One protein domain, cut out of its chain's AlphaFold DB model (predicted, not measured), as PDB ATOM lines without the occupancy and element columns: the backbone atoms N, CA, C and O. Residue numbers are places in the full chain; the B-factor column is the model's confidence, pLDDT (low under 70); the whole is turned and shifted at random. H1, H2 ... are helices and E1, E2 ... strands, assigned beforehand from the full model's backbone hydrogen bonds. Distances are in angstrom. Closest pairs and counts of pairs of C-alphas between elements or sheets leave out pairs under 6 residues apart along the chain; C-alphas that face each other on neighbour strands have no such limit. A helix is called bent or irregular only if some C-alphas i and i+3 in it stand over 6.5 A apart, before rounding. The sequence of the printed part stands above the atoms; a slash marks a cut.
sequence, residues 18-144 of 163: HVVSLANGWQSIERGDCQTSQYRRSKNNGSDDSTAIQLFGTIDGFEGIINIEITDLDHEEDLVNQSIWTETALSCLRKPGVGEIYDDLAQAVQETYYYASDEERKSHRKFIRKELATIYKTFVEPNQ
ATOM      1  N   HIS A  18      10.070  45.729 -20.511       91.38
ATOM      2  CA  HIS A  18      11.262  45.007 -20.935       91.38
ATOM      3  C   HIS A  18      11.031  44.408 -22.319       91.38
ATOM      4  O   HIS A  18       9.894  44.244 -22.764       91.38
ATOM      5  N   VAL A  19      12.135  44.151 -23.017       93.19
ATOM      6  CA  VAL A  19      12.121  43.600 -24.372       93.19
ATOM      7  C   VAL A  19      12.521  42.132 -24.307       93.19
ATOM      8  O   VAL A  19      13.560  41.802 -23.735       93.19
ATOM      9  N   VAL A  20      11.705  41.259 -24.894       94.25
ATOM     10  CA  VAL A  20      11.946  39.812 -24.958       94.25
ATOM     11  C   VAL A  20      12.101  39.385 -26.410       94.25
ATOM     12  O   VAL A  20      11.240  39.656 -27.244       94.25
ATOM     13  N   SER A  21      13.189  38.684 -26.724       94.38
ATOM     14  CA  SER A  21      13.354  38.070 -28.042       94.38
ATOM     15  C   SER A  21      12.450  36.845 -28.187       94.38
ATOM     16  O   SER A  21      12.497  35.923 -27.374       94.38
ATOM     17  N   LEU A  22      11.656  36.827 -29.252       92.25
ATOM     18  CA  LEU A  22      10.753  35.748 -29.634       92.25
ATOM     19  C   LEU A  22      11.264  35.018 -30.890       92.25
ATOM     20  O   LEU A  22      12.264  35.387 -31.511       92.25
ATOM     21  N   ALA A  23      10.557  33.958 -31.289       87.31
ATOM     22  CA  ALA A  23      10.851  33.222 -32.515       87.31
ATOM     23  C   ALA A  23      10.731  34.105 -33.776       87.31
ATOM     24  O   ALA A  23      10.002  35.097 -33.807       87.31
ATOM     25  N   ASN A  24      11.416  33.708 -34.855       85.25
ATOM     26  CA  ASN A  24      11.354  34.362 -36.173       85.25
ATOM     27  C   ASN A  24      11.727  35.860 -36.169       85.25
ATOM     28  O   ASN A  24      11.210  36.630 -36.981       85.25
ATOM     29  N   GLY A  25      12.615  36.262 -35.253       87.94
ATOM     30  CA  GLY A  25      13.175  37.615 -35.191       87.94
ATOM     31  C   GLY A  25      12.275  38.664 -34.536       87.94
ATOM     32  O   GLY A  25      12.640  39.838 -34.535       87.94
ATOM     33  N   TRP A  26      11.127  38.270 -33.979       94.19
ATOM     34  CA  TRP A  26      10.266  39.177 -33.221       94.19
ATOM     35  C   TRP A  26      10.910  39.598 -31.901       94.19
ATOM     36  O   TRP A  26      11.549  38.802 -31.217       94.19
ATOM     37  N   GLN A  27      10.711  40.857 -31.539       95.31
ATOM     38  CA  GLN A  27      10.991  41.408 -30.221       95.31
ATOM     39  C   GLN A  27       9.661  41.847 -29.610       95.31
ATOM     40  O   GLN A  27       8.931  42.632 -30.213       95.31
ATOM     41  N   SER A  28       9.334  41.310 -28.442       95.81
ATOM     42  CA  SER A  28       8.131  41.620 -27.670       95.81
ATOM     43  C   SER A  28       8.412  42.746 -26.687       95.81
ATOM     44  O   SER A  28       9.442  42.716 -26.016       95.81
ATOM     45  N   ILE A  29       7.497  43.708 -26.575       94.81
ATOM     46  CA  ILE A  29       7.475  44.672 -25.473       94.81
ATOM     47  C   ILE A  29       6.426  44.218 -24.462       94.81
ATOM     48  O   ILE A  29       5.216  44.214 -24.730       94.81
ATOM     49  N   GLU A  30       6.906  43.885 -23.270       93.56
ATOM     50  CA  GLU A  30       6.095  43.399 -22.160       93.56
ATOM     51  C   GLU A  30       6.000  44.456 -21.061       93.56
ATOM     52  O   GLU A  30       6.971  45.155 -20.755       93.56
ATOM     53  N   ARG A  31       4.812  44.590 -20.465       89.00
ATOM     54  CA  ARG A  31       4.554  45.455 -19.305       89.00
ATOM     55  C   ARG A  31       3.809  44.652 -18.250       89.00
ATOM     56  O   ARG A  31       2.611  44.410 -18.378       89.00
ATOM     57  N   GLY A  32       4.527  44.253 -17.200       86.38
ATOM     58  CA  GLY A  32       4.038  43.218 -16.285       86.38
ATOM     59  C   GLY A  32       3.965  41.876 -17.012       86.38
ATOM     60  O   GLY A  32       4.906  41.528 -17.719       86.38
ATOM     61  N   ASP A  33       2.837  41.181 -16.887       83.38
ATOM     62  CA  ASP A  33       2.605  39.878 -17.528       83.38
ATOM     63  C   ASP A  33       1.960  39.996 -18.923       83.38
ATOM     64  O   ASP A  33       1.596  38.994 -19.539       83.38
ATOM     65  N   CYS A  34       1.788  41.223 -19.428       87.38
ATOM     66  CA  CYS A  34       1.092  41.488 -20.683       87.38
ATOM     67  C   CYS A  34       2.072  41.860 -21.799       87.38
ATOM     68  O   CYS A  34       2.809  42.846 -21.697       87.38
ATOM     69  N   GLN A  35       1.999  41.131 -22.914       92.69
ATOM     70  CA  GLN A  35       2.575  41.566 -24.180       92.69
ATOM     71  C   GLN A  35       1.717  42.695 -24.761       92.69
ATOM     72  O   GLN A  35       0.527  42.533 -25.014       92.69
ATOM     73  N   THR A  36       2.333  43.852 -24.976       94.12
ATOM     74  CA  THR A  36       1.634  45.076 -25.419       94.12
ATOM     75  C   THR A  36       1.918  45.424 -26.870       94.12
ATOM     76  O   THR A  36       1.079  45.990 -27.569       94.12
ATOM     77  N   SER A  37       3.091  45.038 -27.354       96.25
ATOM     78  CA  SER A  37       3.447  45.163 -28.755       96.25
ATOM     79  C   SER A  37       4.550  44.174 -29.112       96.25
ATOM     80  O   SER A  37       5.194  43.581 -28.244       96.25
ATOM     81  N   GLN A  38       4.762  43.974 -30.406       96.25
ATOM     82  CA  GLN A  38       5.966  43.341 -30.919       96.25
ATOM     83  C   GLN A  38       6.398  43.979 -32.226       96.25
ATOM     84  O   GLN A  38       5.577  44.503 -32.975       96.25
ATOM     85  N   TYR A  39       7.695  43.918 -32.502       94.19
ATOM     86  CA  TYR A  39       8.295  44.450 -33.717       94.19
ATOM     87  C   TYR A  39       9.373  43.508 -34.259       94.19
ATOM     88  O   TYR A  39       9.978  42.733 -33.516       94.19
ATOM     89  N   ARG A  40       9.627  43.568 -35.565       90.81
ATOM     90  CA  ARG A  40      10.775  42.916 -36.207       90.81
ATOM     91  C   ARG A  40      11.201  43.669 -37.456       90.81
ATOM     92  O   ARG A  40      10.377  44.314 -38.104       90.81
ATOM     93  N   ARG A  41      12.460  43.477 -37.854       86.44
ATOM     94  CA  ARG A  41      12.853  43.686 -39.253       86.44
ATOM     95  C   ARG A  41      12.274  42.554 -40.099       86.44
ATOM     96  O   ARG A  41      12.379  41.384 -39.729       86.44
ATOM     97  N   SER A  42      11.671  42.901 -41.223       73.56
ATOM     98  CA  SER A  42      11.155  41.976 -42.227       73.56
ATOM     99  C   SER A  42      11.708  42.331 -43.602       73.56
ATOM    100  O   SER A  42      12.135  43.455 -43.839       73.56
ATOM    101  N   LYS A  43      11.692  41.370 -44.525       67.69
ATOM    102  CA  LYS A  43      11.921  41.621 -45.950       67.69
ATOM    103  C   LYS A  43      10.610  41.356 -46.666       67.69
ATOM    104  O   LYS A  43      10.149  40.212 -46.650       67.69
ATOM    105  N   ASN A  44       9.983  42.389 -47.219       57.78
ATOM    106  CA  ASN A  44       8.735  42.207 -47.952       57.78
ATOM    107  C   ASN A  44       9.063  41.715 -49.371       57.78
ATOM    108  O   ASN A  44       9.809  42.372 -50.087       57.78
ATOM    109  N   ASN A  45       8.575  40.524 -49.738       51.09
ATOM    110  CA  ASN A  45       8.563  39.904 -51.077       51.09
ATOM    111  C   ASN A  45       9.790  40.001 -52.027       51.09
ATOM    112  O   ASN A  45       9.669  39.532 -53.159       51.09
ATOM    113  N   GLY A  46      10.981  40.467 -51.628       47.81
ATOM    114  CA  GLY A  46      12.185  40.229 -52.440       47.81
ATOM    115  C   GLY A  46      13.440  41.064 -52.192       47.81
ATOM    116  O   GLY A  46      14.524  40.528 -52.416       47.81
ATOM    117  N   SER A  47      13.355  42.312 -51.725       54.72
ATOM    118  CA  SER A  47      14.566  43.153 -51.623       54.72
ATOM    119  C   SER A  47      14.566  44.191 -50.511       54.72
ATOM    120  O   SER A  47      15.642  44.460 -49.980       54.72
ATOM    121  N   ASP A  48      13.405  44.714 -50.122       61.53
ATOM    122  CA  ASP A  48      13.377  45.954 -49.347       61.53
ATOM    123  C   ASP A  48      13.258  45.656 -47.849       61.53
ATOM    124  O   ASP A  48      12.414  44.861 -47.399       61.53
ATOM    125  N   ASP A  49      14.158  46.260 -47.072       73.50
ATOM    126  CA  ASP A  49      14.130  46.175 -45.618       73.50
ATOM    127  C   ASP A  49      12.889  46.921 -45.111       73.50
ATOM    128  O   ASP A  49      12.650  48.089 -45.406       73.50
ATOM    129  N   SER A  50      12.074  46.217 -44.333       82.00
ATOM    130  CA  SER A  50      10.823  46.723 -43.775       82.00
ATOM    131  C   SER A  50      10.786  46.512 -42.268       82.00
ATOM    132  O   SER A  50      11.510  45.681 -41.707       82.00
ATOM    133  N   THR A  51       9.917  47.259 -41.596       87.75
ATOM    134  CA  THR A  51       9.611  47.042 -40.181       87.75
ATOM    135  C   THR A  51       8.163  46.616 -40.031       87.75
ATOM    136  O   THR A  51       7.252  47.367 -40.379       87.75
ATOM    137  N   ALA A  52       7.958  45.430 -39.462       91.12
ATOM    138  CA  ALA A  52       6.642  44.942 -39.079       91.12
ATOM    139  C   ALA A  52       6.420  45.184 -37.585       91.12
ATOM    140  O   ALA A  52       7.275  44.836 -36.766       91.12
ATOM    141  N   ILE A  53       5.264  45.743 -37.231       94.12
ATOM    142  CA  ILE A  53       4.842  45.999 -35.850       94.12
ATOM    143  C   ILE A  53       3.432  45.445 -35.657       94.12
ATOM    144  O   ILE A  53       2.562  45.607 -36.515       94.12
ATOM    145  N   GLN A  54       3.200  44.829 -34.503       96.00
ATOM    146  CA  GLN A  54       1.870  44.475 -34.027       96.00
ATOM    147  C   GLN A  54       1.641  45.121 -32.668       96.00
ATOM    148  O   GLN A  54       2.469  45.006 -31.765       96.00
ATOM    149  N   LEU A  55       0.523  45.828 -32.542       96.25
ATOM    150  CA  LEU A  55       0.088  46.484 -31.316       96.25
ATOM    151  C   LEU A  55      -1.108  45.712 -30.771       96.25
ATOM    152  O   LEU A  55      -2.138  45.613 -31.445       96.25
ATOM    153  N   PHE A  56      -0.958  45.169 -29.568       93.88
ATOM    154  CA  PHE A  56      -1.993  44.389 -28.903       93.88
ATOM    155  C   PHE A  56      -2.795  45.289 -27.974       93.88
ATOM    156  O   PHE A  56      -2.248  46.156 -27.287       93.88
ATOM    157  N   GLY A  57      -4.103  45.076 -27.933       88.06
ATOM    158  CA  GLY A  57      -4.964  45.763 -26.991       88.06
ATOM    159  C   GLY A  57      -6.205  44.965 -26.656       88.06
ATOM    160  O   GLY A  57      -6.698  44.179 -27.460       88.06
ATOM    161  N   THR A  58      -6.719  45.213 -25.460       87.25
ATOM    162  CA  THR A  58      -7.994  44.676 -25.001       87.25
ATOM    163  C   THR A  58      -8.837  45.838 -24.502       87.25
ATOM    164  O   THR A  58      -8.383  46.613 -23.659       87.25
ATOM    165  N   ILE A  59     -10.051  45.980 -25.031       84.44
ATOM    166  CA  ILE A  59     -11.050  46.945 -24.550       84.44
ATOM    167  C   ILE A  59     -12.333  46.164 -24.277       84.44
ATOM    168  O   ILE A  59     -12.772  45.414 -25.145       84.44
ATOM    169  N   ASP A  60     -12.894  46.287 -23.072       80.62
ATOM    170  CA  ASP A  60     -14.090  45.543 -22.642       80.62
ATOM    171  C   ASP A  60     -14.017  44.018 -22.882       80.62
ATOM    172  O   ASP A  60     -14.998  43.360 -23.224       80.62
ATOM    173  N   GLY A  61     -12.825  43.434 -22.717       80.88
ATOM    174  CA  GLY A  61     -12.590  42.000 -22.930       80.88
ATOM    175  C   GLY A  61     -12.483  41.576 -24.401       80.88
ATOM    176  O   GLY A  61     -12.279  40.396 -24.672       80.88
ATOM    177  N   PHE A  62     -12.571  42.514 -25.347       82.12
ATOM    178  CA  PHE A  62     -12.343  42.258 -26.765       82.12
ATOM    179  C   PHE A  62     -10.889  42.529 -27.129       82.12
ATOM    180  O   PHE A  62     -10.412  43.662 -27.038       82.12
ATOM    181  N   GLU A  63     -10.198  41.475 -27.549       89.38
ATOM    182  CA  GLU A  63      -8.829  41.549 -28.041       89.38
ATOM    183  C   GLU A  63      -8.792  42.074 -29.478       89.38
ATOM    184  O   GLU A  63      -9.566  41.653 -30.341       89.38
ATOM    185  N   GLY A  64      -7.865  42.990 -29.733       90.31
ATOM    186  CA  GLY A  64      -7.602  43.567 -31.037       90.31
ATOM    187  C   GLY A  64      -6.108  43.608 -31.331       90.31
ATOM    188  O   GLY A  64      -5.272  43.757 -30.436       90.31
ATOM    189  N   ILE A  65      -5.779  43.480 -32.616       94.06
ATOM    190  CA  ILE A  65      -4.411  43.594 -33.119       94.06
ATOM    191  C   ILE A  65      -4.401  44.639 -34.222       94.06
ATOM    192  O   ILE A  65      -5.079  44.488 -35.238       94.06
ATOM    193  N   ILE A  66      -3.588  45.673 -34.037       95.31
ATOM    194  CA  ILE A  66      -3.313  46.671 -35.067       95.31
ATOM    195  C   ILE A  66      -1.955  46.353 -35.682       95.31
ATOM    196  O   ILE A  66      -0.956  46.235 -34.973       95.31
ATOM    197  N   ASN A  67      -1.931  46.209 -37.005       94.88
ATOM    198  CA  ASN A  67      -0.731  45.867 -37.761       94.88
ATOM    199  C   ASN A  67      -0.181  47.115 -38.451       94.88
ATOM    200  O   ASN A  67      -0.940  47.909 -39.007       94.88
ATOM    201  N   ILE A  68       1.138  47.269 -38.437       93.12
ATOM    202  CA  ILE A  68       1.853  48.317 -39.166       93.12
ATOM    203  C   ILE A  68       2.977  47.644 -39.943       93.12
ATOM    204  O   ILE A  68       3.706  46.812 -39.399       93.12
ATOM    205  N   GLU A  69       3.119  48.026 -41.205       89.81
ATOM    206  CA  GLU A  69       4.232  47.595 -42.044       89.81
ATOM    207  C   GLU A  69       4.827  48.805 -42.752       89.81
ATOM    208  O   GLU A  69       4.221  49.352 -43.675       89.81
ATOM    209  N   ILE A  70       6.003  49.217 -42.285       86.94
ATOM    210  CA  ILE A  70       6.759  50.336 -42.841       86.94
ATOM    211  C   ILE A  70       7.678  49.759 -43.919       86.94
ATOM    212  O   ILE A  70       8.659  49.083 -43.590       86.94
ATOM    213  N   THR A  71       7.303  49.960 -45.181       77.81
ATOM    214  CA  THR A  71       8.112  49.665 -46.375       77.81
ATOM    215  C   THR A  71       8.868  50.924 -46.780       77.81
ATOM    216  O   THR A  71       8.365  52.019 -46.537       77.81
ATOM    217  N   ASP A  72      10.046  50.772 -47.378       62.75
ATOM    218  CA  ASP A  72      10.891  51.887 -47.823       62.75
ATOM    219  C   ASP A  72      11.324  52.800 -46.668       62.75
ATOM    220  O   ASP A  72      11.042  53.995 -46.626       62.75
ATOM    221  N   LEU A  73      12.064  52.223 -45.716       59.78
ATOM    222  CA  LEU A  73      12.945  53.008 -44.848       59.78
ATOM    223  C   LEU A  73      14.172  53.453 -45.655       59.78
ATOM    224  O   LEU A  73      15.306  53.106 -45.324       59.78
ATOM    225  N   ASP A  74      13.940  54.162 -46.756       47.78
ATOM    226  CA  ASP A  74      15.014  54.781 -47.511       47.78
ATOM    227  C   ASP A  74      15.567  55.916 -46.646       47.78
ATOM    228  O   ASP A  74      14.991  56.987 -46.524       47.78
ATOM    229  N   HIS A  75      16.722  55.633 -46.044       50.25
ATOM    230  CA  HIS A  75      17.623  56.553 -45.352       50.25
ATOM    231  C   HIS A  75      17.433  56.703 -43.836       50.25
ATOM    232  O   HIS A  75      16.372  57.001 -43.294       50.25
ATOM    233  N   GLU A  76      18.563  56.567 -43.135       49.09
ATOM    234  CA  GLU A  76      18.720  56.849 -41.706       49.09
ATOM    235  C   GLU A  76      18.243  58.267 -41.329       49.09
ATOM    236  O   GLU A  76      17.869  58.486 -40.177       49.09
ATOM    237  N   GLU A  77      18.199  59.192 -42.302       51.12
ATOM    238  CA  GLU A  77      17.719  60.575 -42.180       51.12
ATOM    239  C   GLU A  77      16.218  60.680 -41.856       51.12
ATOM    240  O   GLU A  77      15.831  61.497 -41.016       51.12
ATOM    241  N   ASP A  78      15.380  59.800 -42.414       51.78
ATOM    242  CA  ASP A  78      13.926  59.797 -42.176       51.78
ATOM    243  C   ASP A  78      13.556  59.244 -40.791       51.78
ATOM    244  O   ASP A  78      12.427  59.371 -40.306       51.78
ATOM    245  N   LEU A  79      14.539  58.657 -40.106       59.78
ATOM    246  CA  LEU A  79      14.371  57.995 -38.824       59.78
ATOM    247  C   LEU A  79      14.893  58.820 -37.645       59.78
ATOM    248  O   LEU A  79      14.680  58.410 -36.509       59.78
ATOM    249  N   VAL A  80      15.585  59.948 -37.849       65.19
ATOM    250  CA  VAL A  80      16.342  60.653 -36.777       65.19
ATOM    251  C   VAL A  80      15.434  61.304 -35.720       65.19
ATOM    252  O   VAL A  80      15.880  61.688 -34.639       65.19
ATOM    253  N   ASN A  81      14.137  61.430 -36.004       79.50
ATOM    254  CA  ASN A  81      13.173  62.071 -35.119       79.50
ATOM    255  C   ASN A  81      12.021  61.124 -34.775       79.50
ATOM    256  O   ASN A  81      11.250  60.723 -35.647       79.50
ATOM    257  N   GLN A  82      11.833  60.864 -33.476       86.44
ATOM    258  CA  GLN A  82      10.719  60.071 -32.951       86.44
ATOM    259  C   GLN A  82       9.355  60.529 -33.496       86.44
ATOM    260  O   GLN A  82       8.486  59.693 -33.738       86.44
ATOM    261  N   SER A  83       9.145  61.838 -33.678       86.62
ATOM    262  CA  SER A  83       7.890  62.383 -34.212       86.62
ATOM    263  C   SER A  83       7.674  61.973 -35.664       86.62
ATOM    264  O   SER A  83       6.611  61.446 -35.973       86.62
ATOM    265  N   ILE A  84       8.690  62.148 -36.518       85.25
ATOM    266  CA  ILE A  84       8.632  61.781 -37.942       85.25
ATOM    267  C   ILE A  84       8.401  60.276 -38.065       85.25
ATOM    268  O   ILE A  84       7.444  59.850 -38.701       85.25
ATOM    269  N   TRP A  85       9.186  59.467 -37.350       87.31
ATOM    270  CA  TRP A  85       9.005  58.017 -37.361       87.31
ATOM    271  C   TRP A  85       7.611  57.589 -36.883       87.31
ATOM    272  O   TRP A  85       7.010  56.682 -37.453       87.31
ATOM    273  N   THR A  86       7.068  58.243 -35.848       90.56
ATOM    274  CA  THR A  86       5.716  57.934 -35.357       90.56
ATOM    275  C   THR A  86       4.663  58.288 -36.405       90.56
ATOM    276  O   THR A  86       3.715  57.530 -36.582       90.56
ATOM    277  N   GLU A  87       4.808  59.416 -37.100       90.06
ATOM    278  CA  GLU A  87       3.909  59.812 -38.188       90.06
ATOM    279  C   GLU A  87       3.966  58.818 -39.352       90.06
ATOM    280  O   GLU A  87       2.912  58.357 -39.791       90.06
ATOM    281  N   THR A  88       5.164  58.392 -39.758       89.25
ATOM    282  CA  THR A  88       5.365  57.343 -40.771       89.25
ATOM    283  C   THR A  88       4.749  56.012 -40.339       89.25
ATOM    284  O   THR A  88       4.015  55.383 -41.091       89.25
ATOM    285  N   ALA A  89       4.961  55.580 -39.095       91.62
ATOM    286  CA  ALA A  89       4.351  54.350 -38.593       91.62
ATOM    287  C   ALA A  89       2.813  54.416 -38.622       91.62
ATOM    288  O   ALA A  89       2.149  53.427 -38.933       91.62
ATOM    289  N   LEU A  90       2.233  55.581 -38.317       93.69
ATOM    290  CA  LEU A  90       0.785  55.781 -38.337       93.69
ATOM    291  C   LEU A  90       0.205  55.863 -39.755       93.69
ATOM    292  O   LEU A  90      -0.944  55.466 -39.929       93.69
ATOM    293  N   SER A  91       0.954  56.321 -40.761       91.94
ATOM    294  CA  SER A  91       0.505  56.275 -42.165       91.94
ATOM    295  C   SER A  91       0.587  54.869 -42.773       91.94
ATOM    296  O   SER A  91      -0.014  54.608 -43.811       91.94
ATOM    297  N   CYS A  92       1.276  53.942 -42.105       92.12
ATOM    298  CA  CYS A  92       1.454  52.553 -42.525       92.12
ATOM    299  C   CYS A  92       0.535  51.551 -41.794       92.12
ATOM    300  O   CYS A  92       0.812  50.348 -41.786       92.12
ATOM    301  N   LEU A  93      -0.548  52.015 -41.157       94.38
ATOM    302  CA  LEU A  93      -1.528  51.159 -40.474       94.38
ATOM    303  C   LEU A  93      -2.263  50.261 -41.480       94.38
ATOM    304  O   LEU A  93      -3.006  50.750 -42.325       94.38
ATOM    305  N   ARG A  94      -2.109  48.940 -41.370       92.69
ATOM    306  CA  ARG A  94      -2.666  47.965 -42.319       92.69
ATOM    307  C   ARG A  94      -3.982  47.377 -41.830       92.69
ATOM    308  O   ARG A  94      -4.076  46.888 -40.701       92.69
ATOM    309  N   LYS A  95      -4.962  47.329 -42.730       91.44
ATOM    310  CA  LYS A  95      -6.166  46.521 -42.553       91.44
ATOM    311  C   LYS A  95      -5.811  45.034 -42.620       91.44
ATOM    312  O   LYS A  95      -4.912  44.645 -43.371       91.44
ATOM    313  N   PRO A  96      -6.519  44.171 -41.878       85.19
ATOM    314  CA  PRO A  96      -6.382  42.733 -42.054       85.19
ATOM    315  C   PRO A  96      -6.794  42.330 -43.481       85.19
ATOM    316  O   PRO A  96      -7.849  42.733 -43.967       85.19
ATOM    317  N   GLY A  97      -5.980  41.514 -44.156       79.06
ATOM    318  CA  GLY A  97      -6.271  41.024 -45.508       79.06
ATOM    319  C   GLY A  97      -5.450  41.705 -46.606       79.06
ATOM    320  O   GLY A  97      -4.226  41.687 -46.552       79.06
ATOM    321  N   VAL A  98      -6.120  42.226 -47.642       64.44
ATOM    322  CA  VAL A  98      -5.578  42.491 -48.999       64.44
ATOM    323  C   VAL A  98      -4.626  43.702 -49.117       64.44
ATOM    324  O   VAL A  98      -4.551  44.340 -50.161       64.44
ATOM    325  N   GLY A  99      -3.877  44.027 -48.061       73.00
ATOM    326  CA  GLY A  99      -2.854  45.078 -48.080       73.00
ATOM    327  C   GLY A  99      -3.397  46.508 -48.048       73.00
ATOM    328  O   GLY A  99      -2.626  47.447 -48.233       73.00
ATOM    329  N   GLU A 100      -4.691  46.702 -47.797       88.69
ATOM    330  CA  GLU A 100      -5.267  48.036 -47.619       88.69
ATOM    331  C   GLU A 100      -4.689  48.735 -46.377       88.69
ATOM    332  O   GLU A 100      -4.336  48.096 -45.383       88.69
ATOM    333  N   ILE A 101      -4.600  50.062 -46.441       92.19
ATOM    334  CA  ILE A 101      -4.144  50.927 -45.350       92.19
ATOM    335  C   ILE A 101      -5.368  51.654 -44.772       92.19
ATOM    336  O   ILE A 101      -6.331  51.928 -45.489       92.19
ATOM    337  N   TYR A 102      -5.364  51.911 -43.466       94.56
ATOM    338  CA  TYR A 102      -6.349  52.785 -42.827       94.56
ATOM    339  C   TYR A 102      -6.054  54.253 -43.148       94.56
ATOM    340  O   TYR A 102      -4.898  54.658 -43.132       94.56
ATOM    341  N   ASP A 103      -7.091  55.066 -43.344       94.19
ATOM    342  CA  ASP A 103      -6.955  56.505 -43.603       94.19
ATOM    343  C   ASP A 103      -6.211  57.205 -42.457       94.19
ATOM    344  O   ASP A 103      -5.377  58.082 -42.679       94.19
ATOM    345  N   ASP A 104      -6.506  56.801 -41.217       95.19
ATOM    346  CA  ASP A 104      -5.822  57.281 -40.026       95.19
ATOM    347  C   ASP A 104      -5.949  56.322 -38.824       95.19
ATOM    348  O   ASP A 104      -6.628  55.288 -38.831       95.19
ATOM    349  N   LEU A 105      -5.300  56.708 -37.722       95.88
ATOM    350  CA  LEU A 105      -5.364  55.995 -36.447       95.88
ATOM    351  C   LEU A 105      -6.779  55.946 -35.841       95.88
ATOM    352  O   LEU A 105      -7.083  55.042 -35.060       95.88
ATOM    353  N   ALA A 106      -7.635  56.933 -36.117       96.12
ATOM    354  CA  ALA A 106      -9.003  56.929 -35.615       96.12
ATOM    355  C   ALA A 106      -9.830  55.836 -36.283       96.12
ATOM    356  O   ALA A 106     -10.468  55.071 -35.559       96.12
ATOM    357  N   GLN A 107      -9.728  55.698 -37.603       96.31
ATOM    358  CA  GLN A 107     -10.353  54.612 -38.343       96.31
ATOM    359  C   GLN A 107      -9.812  53.250 -37.899       96.31
ATOM    360  O   GLN A 107     -10.605  52.366 -37.581       96.31
ATOM    361  N   ALA A 108      -8.487  53.097 -37.780       95.62
ATOM    362  CA  ALA A 108      -7.878  51.834 -37.351       95.62
ATOM    363  C   ALA A 108      -8.414  51.362 -35.989       95.62
ATOM    364  O   ALA A 108      -8.818  50.209 -35.831       95.62
ATOM    365  N   VAL A 109      -8.482  52.266 -35.004       94.88
ATOM    366  CA  VAL A 109      -9.018  51.948 -33.670       94.88
ATOM    367  C   VAL A 109     -10.529  51.725 -33.700       94.88
ATOM    368  O   VAL A 109     -11.018  50.848 -32.995       94.88
ATOM    369  N   GLN A 110     -11.278  52.492 -34.495       94.75
ATOM    370  CA  GLN A 110     -12.727  52.333 -34.603       94.75
ATOM    371  C   GLN A 110     -13.107  50.985 -35.218       94.75
ATOM    372  O   GLN A 110     -14.005  50.328 -34.702       94.75
ATOM    373  N   GLU A 111     -12.444  50.571 -36.298       94.00
ATOM    374  CA  GLU A 111     -12.734  49.296 -36.959       94.00
ATOM    375  C   GLU A 111     -12.256  48.105 -36.117       94.00
ATOM    376  O   GLU A 111     -12.974  47.114 -36.011       94.00
ATOM    377  N   THR A 112     -11.099  48.218 -35.452       92.94
ATOM    378  CA  THR A 112     -10.579  47.151 -34.574       92.94
ATOM    379  C   THR A 112     -11.440  46.978 -33.319       92.94
ATOM    380  O   THR A 112     -11.727  45.857 -32.912       92.94
ATOM    381  N   TYR A 113     -11.894  48.082 -32.716       91.88
ATOM    382  CA  TYR A 113     -12.673  48.092 -31.475       91.88
ATOM    383  C   TYR A 113     -14.060  48.712 -31.706       91.88
ATOM    384  O   TYR A 113     -14.466  49.688 -31.062       91.88
ATOM    385  N   TYR A 114     -14.810  48.134 -32.648       90.06
ATOM    386  CA  TYR A 114     -16.126  48.633 -33.074       90.06
ATOM    387  C   TYR A 114     -17.185  48.665 -31.956       90.06
ATOM    388  O   TYR A 114     -18.116  49.468 -32.012       90.06
ATOM    389  N   TYR A 115     -17.030  47.864 -30.904       88.38
ATOM    390  CA  TYR A 115     -17.962  47.858 -29.770       88.38
ATOM    391  C   TYR A 115     -17.576  48.818 -28.638       88.38
ATOM    392  O   TYR A 115     -18.435  49.170 -27.837       88.38
ATOM    393  N   ALA A 116     -16.317  49.267 -28.597       89.44
ATOM    394  CA  ALA A 116     -15.813  50.141 -27.541       89.44
ATOM    395  C   ALA A 116     -16.444  51.538 -27.586       89.44
ATOM    396  O   ALA A 116     -16.779  52.055 -28.658       89.44
ATOM    397  N   SER A 117     -16.530  52.193 -26.430       91.19
ATOM    398  CA  SER A 117     -16.954  53.590 -26.349       91.19
ATOM    399  C   SER A 117     -15.929  54.539 -26.987       91.19
ATOM    400  O   SER A 117     -14.736  54.241 -27.117       91.19
ATOM    401  N   ASP A 118     -16.368  55.743 -27.358       91.50
ATOM    402  CA  ASP A 118     -15.469  56.755 -27.928       91.50
ATOM    403  C   ASP A 118     -14.367  57.192 -26.954       91.50
ATOM    404  O   ASP A 118     -13.258  57.542 -27.378       91.50
ATOM    405  N   GLU A 119     -14.648  57.151 -25.652       92.06
ATOM    406  CA  GLU A 119     -13.707  57.482 -24.583       92.06
ATOM    407  C   GLU A 119     -12.590  56.441 -24.489       92.06
ATOM    408  O   GLU A 119     -11.407  56.803 -24.472       92.06
ATOM    409  N   GLU A 120     -12.939  55.158 -24.538       90.56
ATOM    410  CA  GLU A 120     -11.973  54.060 -24.542       90.56
ATOM    411  C   GLU A 120     -11.146  54.049 -25.819       90.56
ATOM    412  O   GLU A 120      -9.918  53.995 -25.758       90.56
ATOM    413  N   ARG A 121     -11.781  54.225 -26.985       91.62
ATOM    414  CA  ARG A 121     -11.063  54.373 -28.259       91.62
ATOM    415  C   ARG A 121     -10.095  55.548 -28.212       91.62
ATOM    416  O   ARG A 121      -8.962  55.447 -28.679       91.62
ATOM    417  N   LYS A 122     -10.505  56.683 -27.637       91.69
ATOM    418  CA  LYS A 122      -9.635  57.856 -27.467       91.69
ATOM    419  C   LYS A 122      -8.466  57.561 -26.534       91.69
ATOM    420  O   LYS A 122      -7.354  58.011 -26.821       91.69
ATOM    421  N   SER A 123      -8.696  56.827 -25.449       89.75
ATOM    422  CA  SER A 123      -7.636  56.357 -24.555       89.75
ATOM    423  C   SER A 123      -6.662  55.437 -25.298       89.75
ATOM    424  O   SER A 123      -5.451  55.670 -25.292       89.75
ATOM    425  N   HIS A 124      -7.185  54.484 -26.068       91.31
ATOM    426  CA  HIS A 124      -6.394  53.513 -26.811       91.31
ATOM    427  C   HIS A 124      -5.536  54.161 -27.911       91.31
ATOM    428  O   HIS A 124      -4.360  53.841 -28.062       91.31
ATOM    429  N   ARG A 125      -6.042  55.195 -28.598       94.50
ATOM    430  CA  ARG A 125      -5.227  56.011 -29.525       94.50
ATOM    431  C   ARG A 125      -4.039  56.700 -28.852       94.50
ATOM    432  O   ARG A 125      -3.035  56.968 -29.515       94.50
ATOM    433  N   LYS A 126      -4.143  57.061 -27.568       92.69
ATOM    434  CA  LYS A 126      -3.006  57.615 -26.809       92.69
ATOM    435  C   LYS A 126      -2.015  56.518 -26.446       92.69
ATOM    436  O   LYS A 126      -0.815  56.761 -26.525       92.69
ATOM    437  N   PHE A 127      -2.509  55.341 -26.065       91.06
ATOM    438  CA  PHE A 127      -1.677  54.169 -25.810       91.06
ATOM    439  C   PHE A 127      -0.852  53.790 -27.044       91.06
ATOM    440  O   PHE A 127       0.366  53.748 -26.946       91.06
ATOM    441  N   ILE A 128      -1.476  53.667 -28.218       93.94
ATOM    442  CA  ILE A 128      -0.782  53.335 -29.474       93.94
ATOM    443  C   ILE A 128       0.376  54.296 -29.760       93.94
ATOM    444  O   ILE A 128       1.487  53.860 -30.040       93.94
ATOM    445  N   ARG A 129       0.166  55.611 -29.617       94.38
ATOM    446  CA  ARG A 129       1.251  56.594 -29.803       94.38
ATOM    447  C   ARG A 129       2.396  56.417 -28.799       94.38
ATOM    448  O   ARG A 129       3.550  56.627 -29.156       94.38
ATOM    449  N   LYS A 130       2.096  56.037 -27.552       92.12
ATOM    450  CA  LYS A 130       3.120  55.738 -26.536       92.12
ATOM    451  C   LYS A 130       3.870  54.440 -26.841       92.12
ATOM    452  O   LYS A 130       5.081  54.390 -26.628       92.12
ATOM    453  N   GLU A 131       3.180  53.418 -27.341       93.44
ATOM    454  CA  GLU A 131       3.817  52.169 -27.767       93.44
ATOM    455  C   GLU A 131       4.771  52.409 -28.922       93.44
ATOM    456  O   GLU A 131       5.932  52.027 -28.835       93.44
ATOM    457  N   LEU A 132       4.325  53.143 -29.941       93.44
ATOM    458  CA  LEU A 132       5.176  53.556 -31.049       93.44
ATOM    459  C   LEU A 132       6.419  54.298 -30.535       93.44
ATOM    460  O   LEU A 132       7.539  53.888 -30.827       93.44
ATOM    461  N   ALA A 133       6.263  55.297 -29.667       90.75
ATOM    462  CA  ALA A 133       7.409  55.977 -29.056       90.75
ATOM    463  C   ALA A 133       8.360  55.030 -28.292       90.75
ATOM    464  O   ALA A 133       9.567  55.264 -28.249       90.75
ATOM    465  N   THR A 134       7.837  53.964 -27.682       92.00
ATOM    466  CA  THR A 134       8.657  52.954 -26.991       92.00
ATOM    467  C   THR A 134       9.419  52.084 -27.992       92.00
ATOM    468  O   THR A 134      10.613  51.841 -27.810       92.00
ATOM    469  N   ILE A 135       8.763  51.659 -29.073       92.44
ATOM    470  CA  ILE A 135       9.391  50.907 -30.166       92.44
ATOM    471  C   ILE A 135      10.509  51.741 -30.791       92.44
ATOM    472  O   ILE A 135      11.622  51.247 -30.918       92.44
ATOM    473  N   TYR A 136      10.282  53.026 -31.072       89.75
ATOM    474  CA  TYR A 136      11.326  53.923 -31.575       89.75
ATOM    475  C   TYR A 136      12.610  53.863 -30.730       89.75
ATOM    476  O   TYR A 136      13.690  53.603 -31.253       89.75
ATOM    477  N   LYS A 137      12.493  54.026 -29.409       88.19
ATOM    478  CA  LYS A 137      13.650  54.047 -28.494       88.19
ATOM    479  C   LYS A 137      14.365  52.705 -28.366       88.19
ATOM    480  O   LYS A 137      15.552  52.653 -28.072       88.19
ATOM    481  N   THR A 138      13.633  51.607 -28.519       87.62
ATOM    482  CA  THR A 138      14.171  50.250 -28.325       87.62
ATOM    483  C   THR A 138      14.709  49.642 -29.608       87.62
ATOM    484  O   THR A 138      15.584  48.779 -29.566       87.62
ATOM    485  N   PHE A 139      14.193  50.089 -30.746       84.38
ATOM    486  CA  PHE A 139      14.454  49.489 -32.040       84.38
ATOM    487  C   PHE A 139      15.128  50.446 -33.017       84.38
ATOM    488  O   PHE A 139      16.061  50.039 -33.695       84.38
ATOM    489  N   VAL A 140      14.694  51.700 -33.111       80.44
ATOM    490  CA  VAL A 140      15.157  52.634 -34.151       80.44
ATOM    491  C   VAL A 140      16.382  53.411 -33.677       80.44
ATOM    492  O   VAL A 140      17.442  53.326 -34.292       80.44
ATOM    493  N   GLU A 141      16.269  54.086 -32.534       81.44
ATOM    494  CA  GLU A 141      17.309  54.954 -31.967       81.44
ATOM    495  C   GLU A 141      18.667  54.241 -31.742       81.44
ATOM    496  O   GLU A 141      19.703  54.788 -32.134       81.44
ATOM    497  N   PRO A 142      18.730  52.997 -31.214       78.44
ATOM    498  CA  PRO A 142      20.012  52.311 -31.022       78.44
ATOM    499  C   PRO A 142      20.721  51.974 -32.338       78.44
ATOM    500  O   PRO A 142      21.950  51.963 -32.400       78.44
ATOM    501  N   ASN A 143      19.956  51.721 -33.403       70.38
ATOM    502  CA  ASN A 143      20.512  51.382 -34.710       70.38
ATOM    503  C   ASN A 143      21.145  52.594 -35.410       70.38
ATOM    504  O   ASN A 143      22.041  52.411 -36.226       70.38
ATOM    505  N   GLN A 144      20.761  53.815 -35.034       66.56
ATOM    506  CA  GLN A 144      21.366  55.054 -35.538       66.56
ATOM    507  C   GLN A 144      22.703  55.362 -34.860       66.56
ATOM    508  O   GLN A 144      23.660  55.788 -35.500       66.56
TER     509      GLN A 144
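What this domain is: This is residues 18 to 144 of the 163 residues of an uncharacterized protein of Cryptococcus floricola (UniProt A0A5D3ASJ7). A strongly twisted sheet of five strands forms a wall, with one long helix, H4, lying slantwise over one face and two shorter helices, H2 and H3, on that same face over the edge strand E5; the other face has no named helix. A tiny helix, H1, sits off the sheet at a corner with H2. The printed part has 127 residues, with five named strands followed along the chain by four named helices: E1 E2 E3 E4 E5 H1 H2 H3 H4. The sheet's order is E1 - E2 - E3 - E4 - E5, all antiparallel, and the class is mixed, helices and strands. The whole is compact, with a radius of gyration of the C-alphas of 14.3 A and spans of 39 by 32 by 27 A.

Where its parts are: E1, residues 18 to 21, begins at C-alpha 18, (11.262, 45.007, -20.935). E2 is residues 27 to 31. E3, residues 34 to 44, is 28.3 A long and bends by 56 degrees at residue 41. E4, residues 48 to 59, is 34.8 A long, and E5, residues 62 to 70, is 26.2 A long. H1 is residues 76 to 79, H2 residues 82 to 91 and H3 residues 105 to 112. H4, residues 118 to 144, is 37.7 A long and ends at C-alpha 144, (21.366, 55.054, -35.538). H4 has a kink of 32 degrees near residue 137 and is irregular, but only just: C-alphas 138 and 141 are 6.7 A apart.

How they stand to each other: The strands form a meander, each the antiparallel neighbour of the one before, and each successive pair is a hairpin. Within hydrogen-bond range are N 20 and O 28 of E1 and E2, 2.9 A; N 29 and O 37 of E2 and E3, 2.8 A; N 42 and O 50 of E3 and E4, 2.8 A; and N 64 and O 57 of E5 and E4, 2.8 A. Residues 93 to 94 pair antiparallel with residues 67 to 68 of E5. H2, H3 and H4 on one face give two layers, helices over a sheet. H4 has a height over the sheet of 9.4 A and lies over E2, E3 and E4; its closest C-alphas to E4 are Ile 128 and Leu 55, 7.1 A. H3 lies over E5, at 38 degrees to it on the local plane. H2 also lies over E5 and stands up from the sheet. H4 touches H2 with residues 129 to 136 alone, closest C-alphas Leu 132 and Thr 86, 6.2 A, at a steep tilt of 58 degrees, opposite ways. It touches H3 with residues 121 to 125 alone, closest C-alphas Arg 121 and Val 109, 6.3 A. H1 and H2 only just touch, only at the corner, with 3 pairs of C-alphas within 8 A, the closest Leu 79 and Trp 85, 5.6 A. Every O i to N i+4 pair is within hydrogen-bond range in H2 and H3, and 20 of 23 in H4; H1 is too short for such a pair.

The domain as a whole: The C-alphas farthest apart, of Gly 46 and Glu 119, are 41.8 A apart. The printed part has no cut. The link from H2 to H3, residues 92 to 104, is long; the others are tight. pLDDT is under 70 in residues 43 to 48, 72 to 80, 98 and 144.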